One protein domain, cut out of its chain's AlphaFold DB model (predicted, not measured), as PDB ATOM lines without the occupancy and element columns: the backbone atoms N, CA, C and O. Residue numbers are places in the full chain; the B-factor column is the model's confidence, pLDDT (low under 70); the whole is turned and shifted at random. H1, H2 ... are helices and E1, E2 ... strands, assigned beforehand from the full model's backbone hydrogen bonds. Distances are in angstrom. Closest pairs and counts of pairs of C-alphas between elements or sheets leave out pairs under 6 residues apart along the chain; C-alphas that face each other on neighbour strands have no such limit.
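What this domain is: This is residues 166 to 221 of the 743 residues of an uncharacterized protein of Stegastes partitus (bicolor damselfish) (UniProt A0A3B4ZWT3). A small sheet of three strands has one helix, H1, over a face, running along the strands E2 and E1; two further helices, H2 and H3, lie toward the end of the sheet where E1 ends, with a loose arc of chain between them. Residues 202 to 210, of which 208 to 210 belong to H3, stick out from the rest. The printed part has 56 residues, with three named helices and three named strands in the order E1, E2, H1, H2, H3, E3. The sheet runs E2, E1, E3, all antiparallel, and the class is mixed, helices and strands. The whole is compact, with a radius of gyration of the C-alphas of 11.4 A, yet elongated, spanning 35 by 22 by 16 A.

How they stand to each other: Start with the inner strand E1, residues 168 to 172. E2, residues 177 to 179, is an edge strand antiparallel to E1 and makes a hairpin with it; look at N 170 and O 179, 2.9 A apart and within hydrogen-bond range. E3, residues 215 to 219, is the other edge strand, antiparallel to E1, with N 169 and O 218 within hydrogen-bond range at 2.8 A. H1, residues 182 to 189, is on the sheet at a height of 8.8 A, over E2 and E1, and runs along the strands, at 2 degrees to E1 on the local plane. Its closest C-alphas to E2 are those of Ser 179 and Val 185, 6.4 A. H2, residues 192 to 200, is not on the sheet; it is close to H1 but not clearly touching, with the C-alphas of Ser 189 and Gln 195 closest at 6.8 A, at a steep tilt of 62 degrees, the same way. H3, residues 208 to 214, only grazes the sheet with its residues 209 to 214, and is apart from H1 and H2. Every O i to N i+4 pair is within hydrogen-bond range in H1 and H3; in H2 it is 4 of 5.

Where its parts are: Find C-alpha 168 at (29.582, -40.090, -41.744), where E1 begins; it runs 13.3 A to C-alpha 172. E2 is 6.9 A long, H1 10.8 A. H2 begins at C-alpha 192, (19.187, -24.975, -24.621), and runs 11.9 A. H3 is 10.1 A long, and E3, 13.1 A, ends at C-alpha 219, (32.994, -38.798, -44.438).

The domain as a whole: The C-alphas farthest apart are those of Gln 202 and Pro 221, 34.7 A. The printed part has no cut. No link is long; H2 to H3, seven residues, is short, and the others are tight. The mean pLDDT of the printed part is 71.4; look for values under 70 at residues 166 to 167, 199, 201 to 213 and 219 to 221.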
ATOM      1  N   GLY A 166      29.410 -45.245 -46.471       52.25
ATOM      2  CA  GLY A 166      30.214 -44.241 -45.755       52.25
ATOM      3  C   GLY A 166      29.877 -44.112 -44.265       52.25
ATOM      4  O   GLY A 166      28.715 -43.942 -43.902       52.25
ATOM      5  N   SER A 167      30.893 -44.116 -43.394       66.50
ATOM      6  CA  SER A 167      30.734 -43.748 -41.975       66.50
ATOM      7  C   SER A 167      30.789 -42.227 -41.820       66.50
ATOM      8  O   SER A 167      31.868 -41.645 -41.742       66.50
ATOM      9  N   TRP A 168      29.638 -41.555 -41.811       70.94
ATOM     10  CA  TRP A 168      29.582 -40.090 -41.744       70.94
ATOM     11  C   TRP A 168      29.647 -39.558 -40.303       70.94
ATOM     12  O   TRP A 168      28.989 -40.078 -39.399       70.94
ATOM     13  N   LEU A 169      30.415 -38.485 -40.100       77.38
ATOM     14  CA  LEU A 169      30.504 -37.726 -38.853       77.38
ATOM     15  C   LEU A 169      29.894 -36.337 -39.048       77.38
ATOM     16  O   LEU A 169      30.307 -35.569 -39.918       77.38
ATOM     17  N   PHE A 170      28.926 -36.017 -38.197       81.25
ATOM     18  CA  PHE A 170      28.226 -34.741 -38.142       81.25
ATOM     19  C   PHE A 170      28.799 -33.938 -36.974       81.25
ATOM     20  O   PHE A 170      28.776 -34.403 -35.831       81.25
ATOM     21  N   HIS A 171      29.319 -32.746 -37.246       79.00
ATOM     22  CA  HIS A 171      29.999 -31.919 -36.257       79.00
ATOM     23  C   HIS A 171      29.396 -30.513 -36.189       79.00
ATOM     24  O   HIS A 171      29.448 -29.752 -37.156       79.00
ATOM     25  N   CYS A 172      28.840 -30.171 -35.026       83.38
ATOM     26  CA  CYS A 172      28.279 -28.857 -34.743       83.38
ATOM     27  C   CYS A 172      29.363 -27.880 -34.270       83.38
ATOM     28  O   CYS A 172      29.833 -27.979 -33.130       83.38
ATOM     29  N   LEU A 173      29.685 -26.890 -35.105       78.19
ATOM     30  CA  LEU A 173      30.707 -25.876 -34.826       78.19
ATOM     31  C   LEU A 173      30.327 -24.957 -33.651       78.19
ATOM     32  O   LEU A 173      31.187 -24.591 -32.853       78.19
ATOM     33  N   LEU A 174      29.035 -24.649 -33.468       79.75
ATOM     34  CA  LEU A 174      28.556 -23.808 -32.357       79.75
ATOM     35  C   LEU A 174      28.833 -24.419 -30.975       79.75
ATOM     36  O   LEU A 174      29.000 -23.694 -29.990       79.75
ATOM     37  N   CYS A 175      28.870 -25.747 -30.881       79.94
ATOM     38  CA  CYS A 175      29.002 -26.473 -29.617       79.94
ATOM     39  C   CYS A 175      30.233 -27.379 -29.528       79.94
ATOM     40  O   CYS A 175      30.445 -27.967 -28.468       79.94
ATOM     41  N   ASN A 176      31.033 -27.481 -30.594       79.25
ATOM     42  CA  ASN A 176      32.128 -28.444 -30.739       79.25
ATOM     43  C   ASN A 176      31.668 -29.902 -30.489       79.25
ATOM     44  O   ASN A 176      32.375 -30.695 -29.869       79.25
ATOM     45  N   HIS A 177      30.442 -30.243 -30.911       79.75
ATOM     46  CA  HIS A 177      29.818 -31.545 -30.647       79.75
ATOM     47  C   HIS A 177      29.788 -32.414 -31.907       79.75
ATOM     48  O   HIS A 177      29.132 -32.061 -32.886       79.75
ATOM     49  N   SER A 178      30.463 -33.564 -31.853       82.62
ATOM     50  CA  SER A 178      30.485 -34.572 -32.919       82.62
ATOM     51  C   SER A 178      29.565 -35.751 -32.604       82.62
ATOM     52  O   SER A 178      29.567 -36.257 -31.482       82.62
ATOM     53  N   SER A 179      28.855 -36.262 -33.611       79.75
ATOM     54  CA  SER A 179      28.188 -37.566 -33.550       79.75
ATOM     55  C   SER A 179      28.132 -38.228 -34.927       79.75
ATOM     56  O   SER A 179      28.037 -37.547 -35.941       79.75
ATOM     57  N   SER A 180      28.143 -39.560 -34.973       73.25
ATOM     58  CA  SER A 180      27.836 -40.344 -36.180       73.25
ATOM     59  C   SER A 180      26.334 -40.627 -36.351       73.25
ATOM     60  O   SER A 180      25.903 -41.113 -37.393       73.25
ATOM     61  N   SER A 181      25.505 -40.318 -35.345       76.38
ATOM     62  CA  SER A 181      24.060 -40.565 -35.382       76.38
ATOM     63  C   SER A 181      23.284 -39.278 -35.647       76.38
ATOM     64  O   SER A 181      23.203 -38.408 -34.778       76.38
ATOM     65  N   LYS A 182      22.624 -39.186 -36.809       73.44
ATOM     66  CA  LYS A 182      21.753 -38.050 -37.178       73.44
ATOM     67  C   LYS A 182      20.709 -37.716 -36.100       73.44
ATOM     68  O   LYS A 182      20.462 -36.547 -35.823       73.44
ATOM     69  N   LEU A 183      20.149 -38.731 -35.433       74.38
ATOM     70  CA  LEU A 183      19.190 -38.544 -34.338       74.38
ATOM     71  C   LEU A 183      19.824 -37.885 -33.098       74.38
ATOM     72  O   LEU A 183      19.162 -37.101 -32.421       74.38
ATOM     73  N   GLN A 184      21.097 -38.163 -32.801       77.81
ATOM     74  CA  GLN A 184      21.818 -37.491 -31.714       77.81
ATOM     75  C   GLN A 184      22.145 -36.037 -32.073       77.81
ATOM     76  O   GLN A 184      22.012 -35.168 -31.220       77.81
ATOM     77  N   VAL A 185      22.472 -35.741 -33.338       80.75
ATOM     78  CA  VAL A 185      22.664 -34.360 -33.832       80.75
ATOM     79  C   VAL A 185      21.373 -33.548 -33.702       80.75
ATOM     80  O   VAL A 185      21.389 -32.439 -33.172       80.75
ATOM     81  N   LEU A 186      20.242 -34.132 -34.109       81.50
ATOM     82  CA  LEU A 186      18.914 -33.526 -33.978       81.50
ATOM     83  C   LEU A 186      18.537 -33.267 -32.508       81.50
ATOM     84  O   LEU A 186      17.907 -32.261 -32.192       81.50
ATOM     85  N   LYS A 187      18.920 -34.164 -31.591       80.88
ATOM     86  CA  LYS A 187      18.710 -33.978 -30.144       80.88
ATOM     87  C   LYS A 187      19.697 -32.987 -29.528       80.88
ATOM     88  O   LYS A 187      19.348 -32.299 -28.574       80.88
ATOM     89  N   HIS A 188      20.897 -32.871 -30.090       82.50
ATOM     90  CA  HIS A 188      21.888 -31.875 -29.704       82.50
ATOM     91  C   HIS A 188      21.443 -30.447 -30.069       82.50
ATOM     92  O   HIS A 188      21.554 -29.555 -29.224       82.50
ATOM     93  N   SER A 189      20.894 -30.224 -31.270       82.50
ATOM     94  CA  SER A 189      20.412 -28.893 -31.681       82.50
ATOM     95  C   SER A 189      19.244 -28.392 -30.821       82.50
ATOM     96  O   SER A 189      19.145 -27.203 -30.535       82.50
ATOM     97  N   GLN A 190      18.422 -29.313 -30.308       82.38
ATOM     98  CA  GLN A 190      17.353 -29.038 -29.338       82.38
ATOM     99  C   GLN A 190      17.863 -28.736 -27.912       82.38
ATOM    100  O   GLN A 190      17.062 -28.453 -27.020       82.38
ATOM    101  N   THR A 191      19.175 -28.789 -27.640       83.50
ATOM    102  CA  THR A 191      19.688 -28.413 -26.311       83.50
ATOM    103  C   THR A 191      19.616 -26.895 -26.100       83.50
ATOM    104  O   THR A 191      19.994 -26.130 -26.991       83.50
ATOM    105  N   PRO A 192      19.237 -26.413 -24.899       76.12
ATOM    106  CA  PRO A 192      19.187 -24.975 -24.621       76.12
ATOM    107  C   PRO A 192      20.567 -24.312 -24.748       76.12
ATOM    108  O   PRO A 192      20.661 -23.135 -25.070       76.12
ATOM    109  N   THR A 193      21.648 -25.074 -24.558       78.69
ATOM    110  CA  THR A 193      23.035 -24.652 -24.793       78.69
ATOM    111  C   THR A 193      23.380 -24.420 -26.262       78.69
ATOM    112  O   THR A 193      24.223 -23.571 -26.539       78.69
ATOM    113  N   HIS A 194      22.760 -25.154 -27.190       82.75
ATOM    114  CA  HIS A 194      22.899 -24.921 -28.629       82.75
ATOM    115  C   HIS A 194      22.071 -23.700 -29.032       82.75
ATOM    116  O   HIS A 194      22.625 -22.712 -29.511       82.75
ATOM    117  N   GLN A 195      20.777 -23.710 -28.705       79.81
ATOM    118  CA  GLN A 195      19.842 -22.640 -29.058       79.81
ATOM    119  C   GLN A 195      20.209 -21.274 -28.437       79.81
ATOM    120  O   GLN A 195      19.987 -20.231 -29.052       79.81
ATOM    121  N   GLN A 196      20.845 -21.243 -27.258       77.75
ATOM    122  CA  GLN A 196      21.402 -20.005 -26.697       77.75
ATOM    123  C   GLN A 196      22.592 -19.473 -27.515       77.75
ATOM    124  O   GLN A 196      22.729 -18.260 -27.649       77.75
ATOM    125  N   ARG A 197      23.457 -20.339 -28.060       77.81
ATOM    126  CA  ARG A 197      24.607 -19.919 -28.888       77.81
ATOM    127  C   ARG A 197      24.173 -19.493 -30.290       77.81
ATOM    128  O   ARG A 197      24.650 -18.474 -30.775       77.81
ATOM    129  N   GLU A 198      23.229 -20.221 -30.881       74.12
ATOM    130  CA  GLU A 198      22.527 -19.866 -32.121       74.12
ATOM    131  C   GLU A 198      21.880 -18.471 -32.000       74.12
ATOM    132  O   GLU A 198      22.171 -17.573 -32.789       74.12
ATOM    133  N   GLY A 199      21.097 -18.239 -30.937       69.81
ATOM    134  CA  GLY A 199      20.444 -16.950 -30.682       69.81
ATOM    135  C   GLY A 199      21.401 -15.798 -30.346       69.81
ATOM    136  O   GLY A 199      21.135 -14.658 -30.726       69.81
ATOM    137  N   LEU A 200      22.536 -16.066 -29.685       70.19
ATOM    138  CA  LEU A 200      23.572 -15.052 -29.418       70.19
ATOM    139  C   LEU A 200      24.241 -14.529 -30.697       70.19
ATOM    140  O   LEU A 200      24.694 -13.385 -30.715       70.19
ATOM    141  N   LEU A 201      24.283 -15.338 -31.756       64.88
ATOM    142  CA  LEU A 201      24.812 -14.949 -33.065       64.88
ATOM    143  C   LEU A 201      23.785 -14.207 -33.943       64.88
ATOM    144  O   LEU A 201      24.131 -13.794 -35.044       64.88
ATOM    145  N   GLN A 202      22.545 -14.012 -33.464       56.75
ATOM    146  CA  GLN A 202      21.439 -13.372 -34.204       56.75
ATOM    147  C   GLN A 202      21.199 -13.972 -35.600       56.75
ATOM    148  O   GLN A 202      20.792 -13.280 -36.535       56.75
ATOM    149  N   LEU A 203      21.427 -15.280 -35.719       53.50
ATOM    150  CA  LEU A 203      21.102 -16.037 -36.917       53.50
ATOM    151  C   LEU A 203      19.584 -15.934 -37.157       53.50
ATOM    152  O   LEU A 203      18.781 -16.121 -36.237       53.50
ATOM    153  N   GLN A 204      19.194 -15.562 -38.377       51.78
ATOM    154  CA  GLN A 204      17.793 -15.465 -38.799       51.78
ATOM    155  C   GLN A 204      17.151 -16.872 -38.884       51.78
ATOM    156  O   GLN A 204      17.788 -17.864 -38.525       51.78
ATOM    157  N   PRO A 205      15.876 -17.038 -39.289       49.91
ATOM    158  CA  PRO A 205      15.363 -18.354 -39.694       49.91
ATOM    159  C   PRO A 205      16.157 -18.921 -40.892       49.91
ATOM    160  O   PRO A 205      15.753 -18.765 -42.039       49.91
ATOM    161  N   MET A 206      17.285 -19.571 -40.588       52.62
ATOM    162  CA  MET A 206      18.352 -19.902 -41.535       52.62
ATOM    163  C   MET A 206      17.936 -20.848 -42.667       52.62
ATOM    164  O   MET A 206      17.163 -21.795 -42.467       52.62
ATOM    165  N   GLY A 207      18.518 -20.611 -43.844       51.88
ATOM    166  CA  GLY A 207      18.448 -21.472 -45.020       51.88
ATOM    167  C   GLY A 207      19.376 -22.693 -44.947       51.88
ATOM    168  O   GLY A 207      20.108 -22.907 -43.981       51.88
ATOM    169  N   GLY A 208      19.353 -23.522 -45.997       57.03
ATOM    170  CA  GLY A 208      20.143 -24.762 -46.055       57.03
ATOM    171  C   GLY A 208      21.662 -24.538 -46.055       57.03
ATOM    172  O   GLY A 208      22.391 -25.275 -45.398       57.03
ATOM    173  N   GLU A 209      22.130 -23.489 -46.734       59.12
ATOM    174  CA  GLU A 209      23.553 -23.120 -46.818       59.12
ATOM    175  C   GLU A 209      24.109 -22.695 -45.448       59.12
ATOM    176  O   GLU A 209      25.207 -23.074 -45.043       59.12
ATOM    177  N   GLU A 210      23.301 -21.972 -44.678       65.19
ATOM    178  CA  GLU A 210      23.629 -21.504 -43.333       65.19
ATOM    179  C   GLU A 210      23.612 -22.645 -42.298       65.19
ATOM    180  O   GLU A 210      24.404 -22.643 -41.355       65.19
ATOM    181  N   LEU A 211      22.779 -23.675 -42.497       69.69
ATOM    182  CA  LEU A 211      22.838 -24.905 -41.700       69.69
ATOM    183  C   LEU A 211      24.135 -25.693 -41.946       69.69
ATOM    184  O   LEU A 211      24.670 -26.256 -40.991       69.69
ATOM    185  N   ALA A 212      24.697 -25.669 -43.160       65.69
ATOM    186  CA  ALA A 212      26.017 -26.249 -43.432       65.69
ATOM    187  C   ALA A 212      27.160 -25.483 -42.730       65.69
ATOM    188  O   ALA A 212      28.149 -26.092 -42.318       65.69
ATOM    189  N   ALA A 213      27.001 -24.173 -42.506       65.19
ATOM    190  CA  ALA A 213      27.926 -23.371 -41.697       65.19
ATOM    191  C   ALA A 213      27.820 -23.647 -40.177       65.19
ATOM    192  O   ALA A 213      28.739 -23.320 -39.426       65.19
ATOM    193  N   ILE A 214      26.731 -24.272 -39.708       70.69
ATOM    194  CA  ILE A 214      26.555 -24.718 -38.312       70.69
ATOM    195  C   ILE A 214      26.987 -26.182 -38.137       70.69
ATOM    196  O   ILE A 214      27.619 -26.529 -37.132       70.69
ATOM    197  N   PHE A 215      26.638 -27.041 -39.098       76.12
ATOM    198  CA  PHE A 215      26.856 -28.485 -39.079       76.12
ATOM    199  C   PHE A 215      27.765 -28.913 -40.233       76.12
ATOM    200  O   PHE A 215      27.306 -29.223 -41.330       76.12
ATOM    201  N   THR A 216      29.064 -29.011 -39.959       76.50
ATOM    202  CA  THR A 216      29.996 -29.635 -40.904       76.50
ATOM    203  C   THR A 216      29.784 -31.144 -40.935       76.50
ATOM    204  O   THR A 216      29.735 -31.795 -39.888       76.50
ATOM    205  N   ILE A 217      29.679 -31.703 -42.136       74.56
ATOM    206  CA  ILE A 217      29.511 -33.136 -42.378       74.56
ATOM    207  C   ILE A 217      30.791 -33.638 -43.044       74.56
ATOM    208  O   ILE A 217      31.241 -33.068 -44.035       74.56
ATOM    209  N   ARG A 218      31.409 -34.679 -42.479       70.00
ATOM    210  CA  ARG A 218      32.640 -35.281 -43.010       70.00
ATOM    211  C   ARG A 218      32.454 -36.786 -43.153       70.00
ATOM    212  O   ARG A 218      32.023 -37.444 -42.205       70.00
ATOM    213  N   LYS A 219      32.811 -37.348 -44.311       63.41
ATOM    214  CA  LYS A 219      32.994 -38.798 -44.438       63.41
ATOM    215  C   LYS A 219      34.217 -39.181 -43.595       63.41
ATOM    216  O   LYS A 219      35.279 -38.582 -43.761       63.41
ATOM    217  N   SER A 220      34.081 -40.139 -42.678       54.16
ATOM    218  CA  SER A 220      35.245 -40.726 -42.006       54.16
ATOM    219  C   SER A 220      36.141 -41.393 -43.052       54.16
ATOM    220  O   SER A 220      35.608 -42.063 -43.940       54.16
ATOM    221  N   PRO A 221      37.477 -41.286 -42.944       46.16
ATOM    222  CA  PRO A 221      38.369 -42.210 -43.629       46.16
ATOM    223  C   PRO A 221      37.960 -43.650 -43.302       46.16
ATOM    224  O   PRO A 221      37.639 -43.964 -42.151       46.16
TER     225      PRO A 221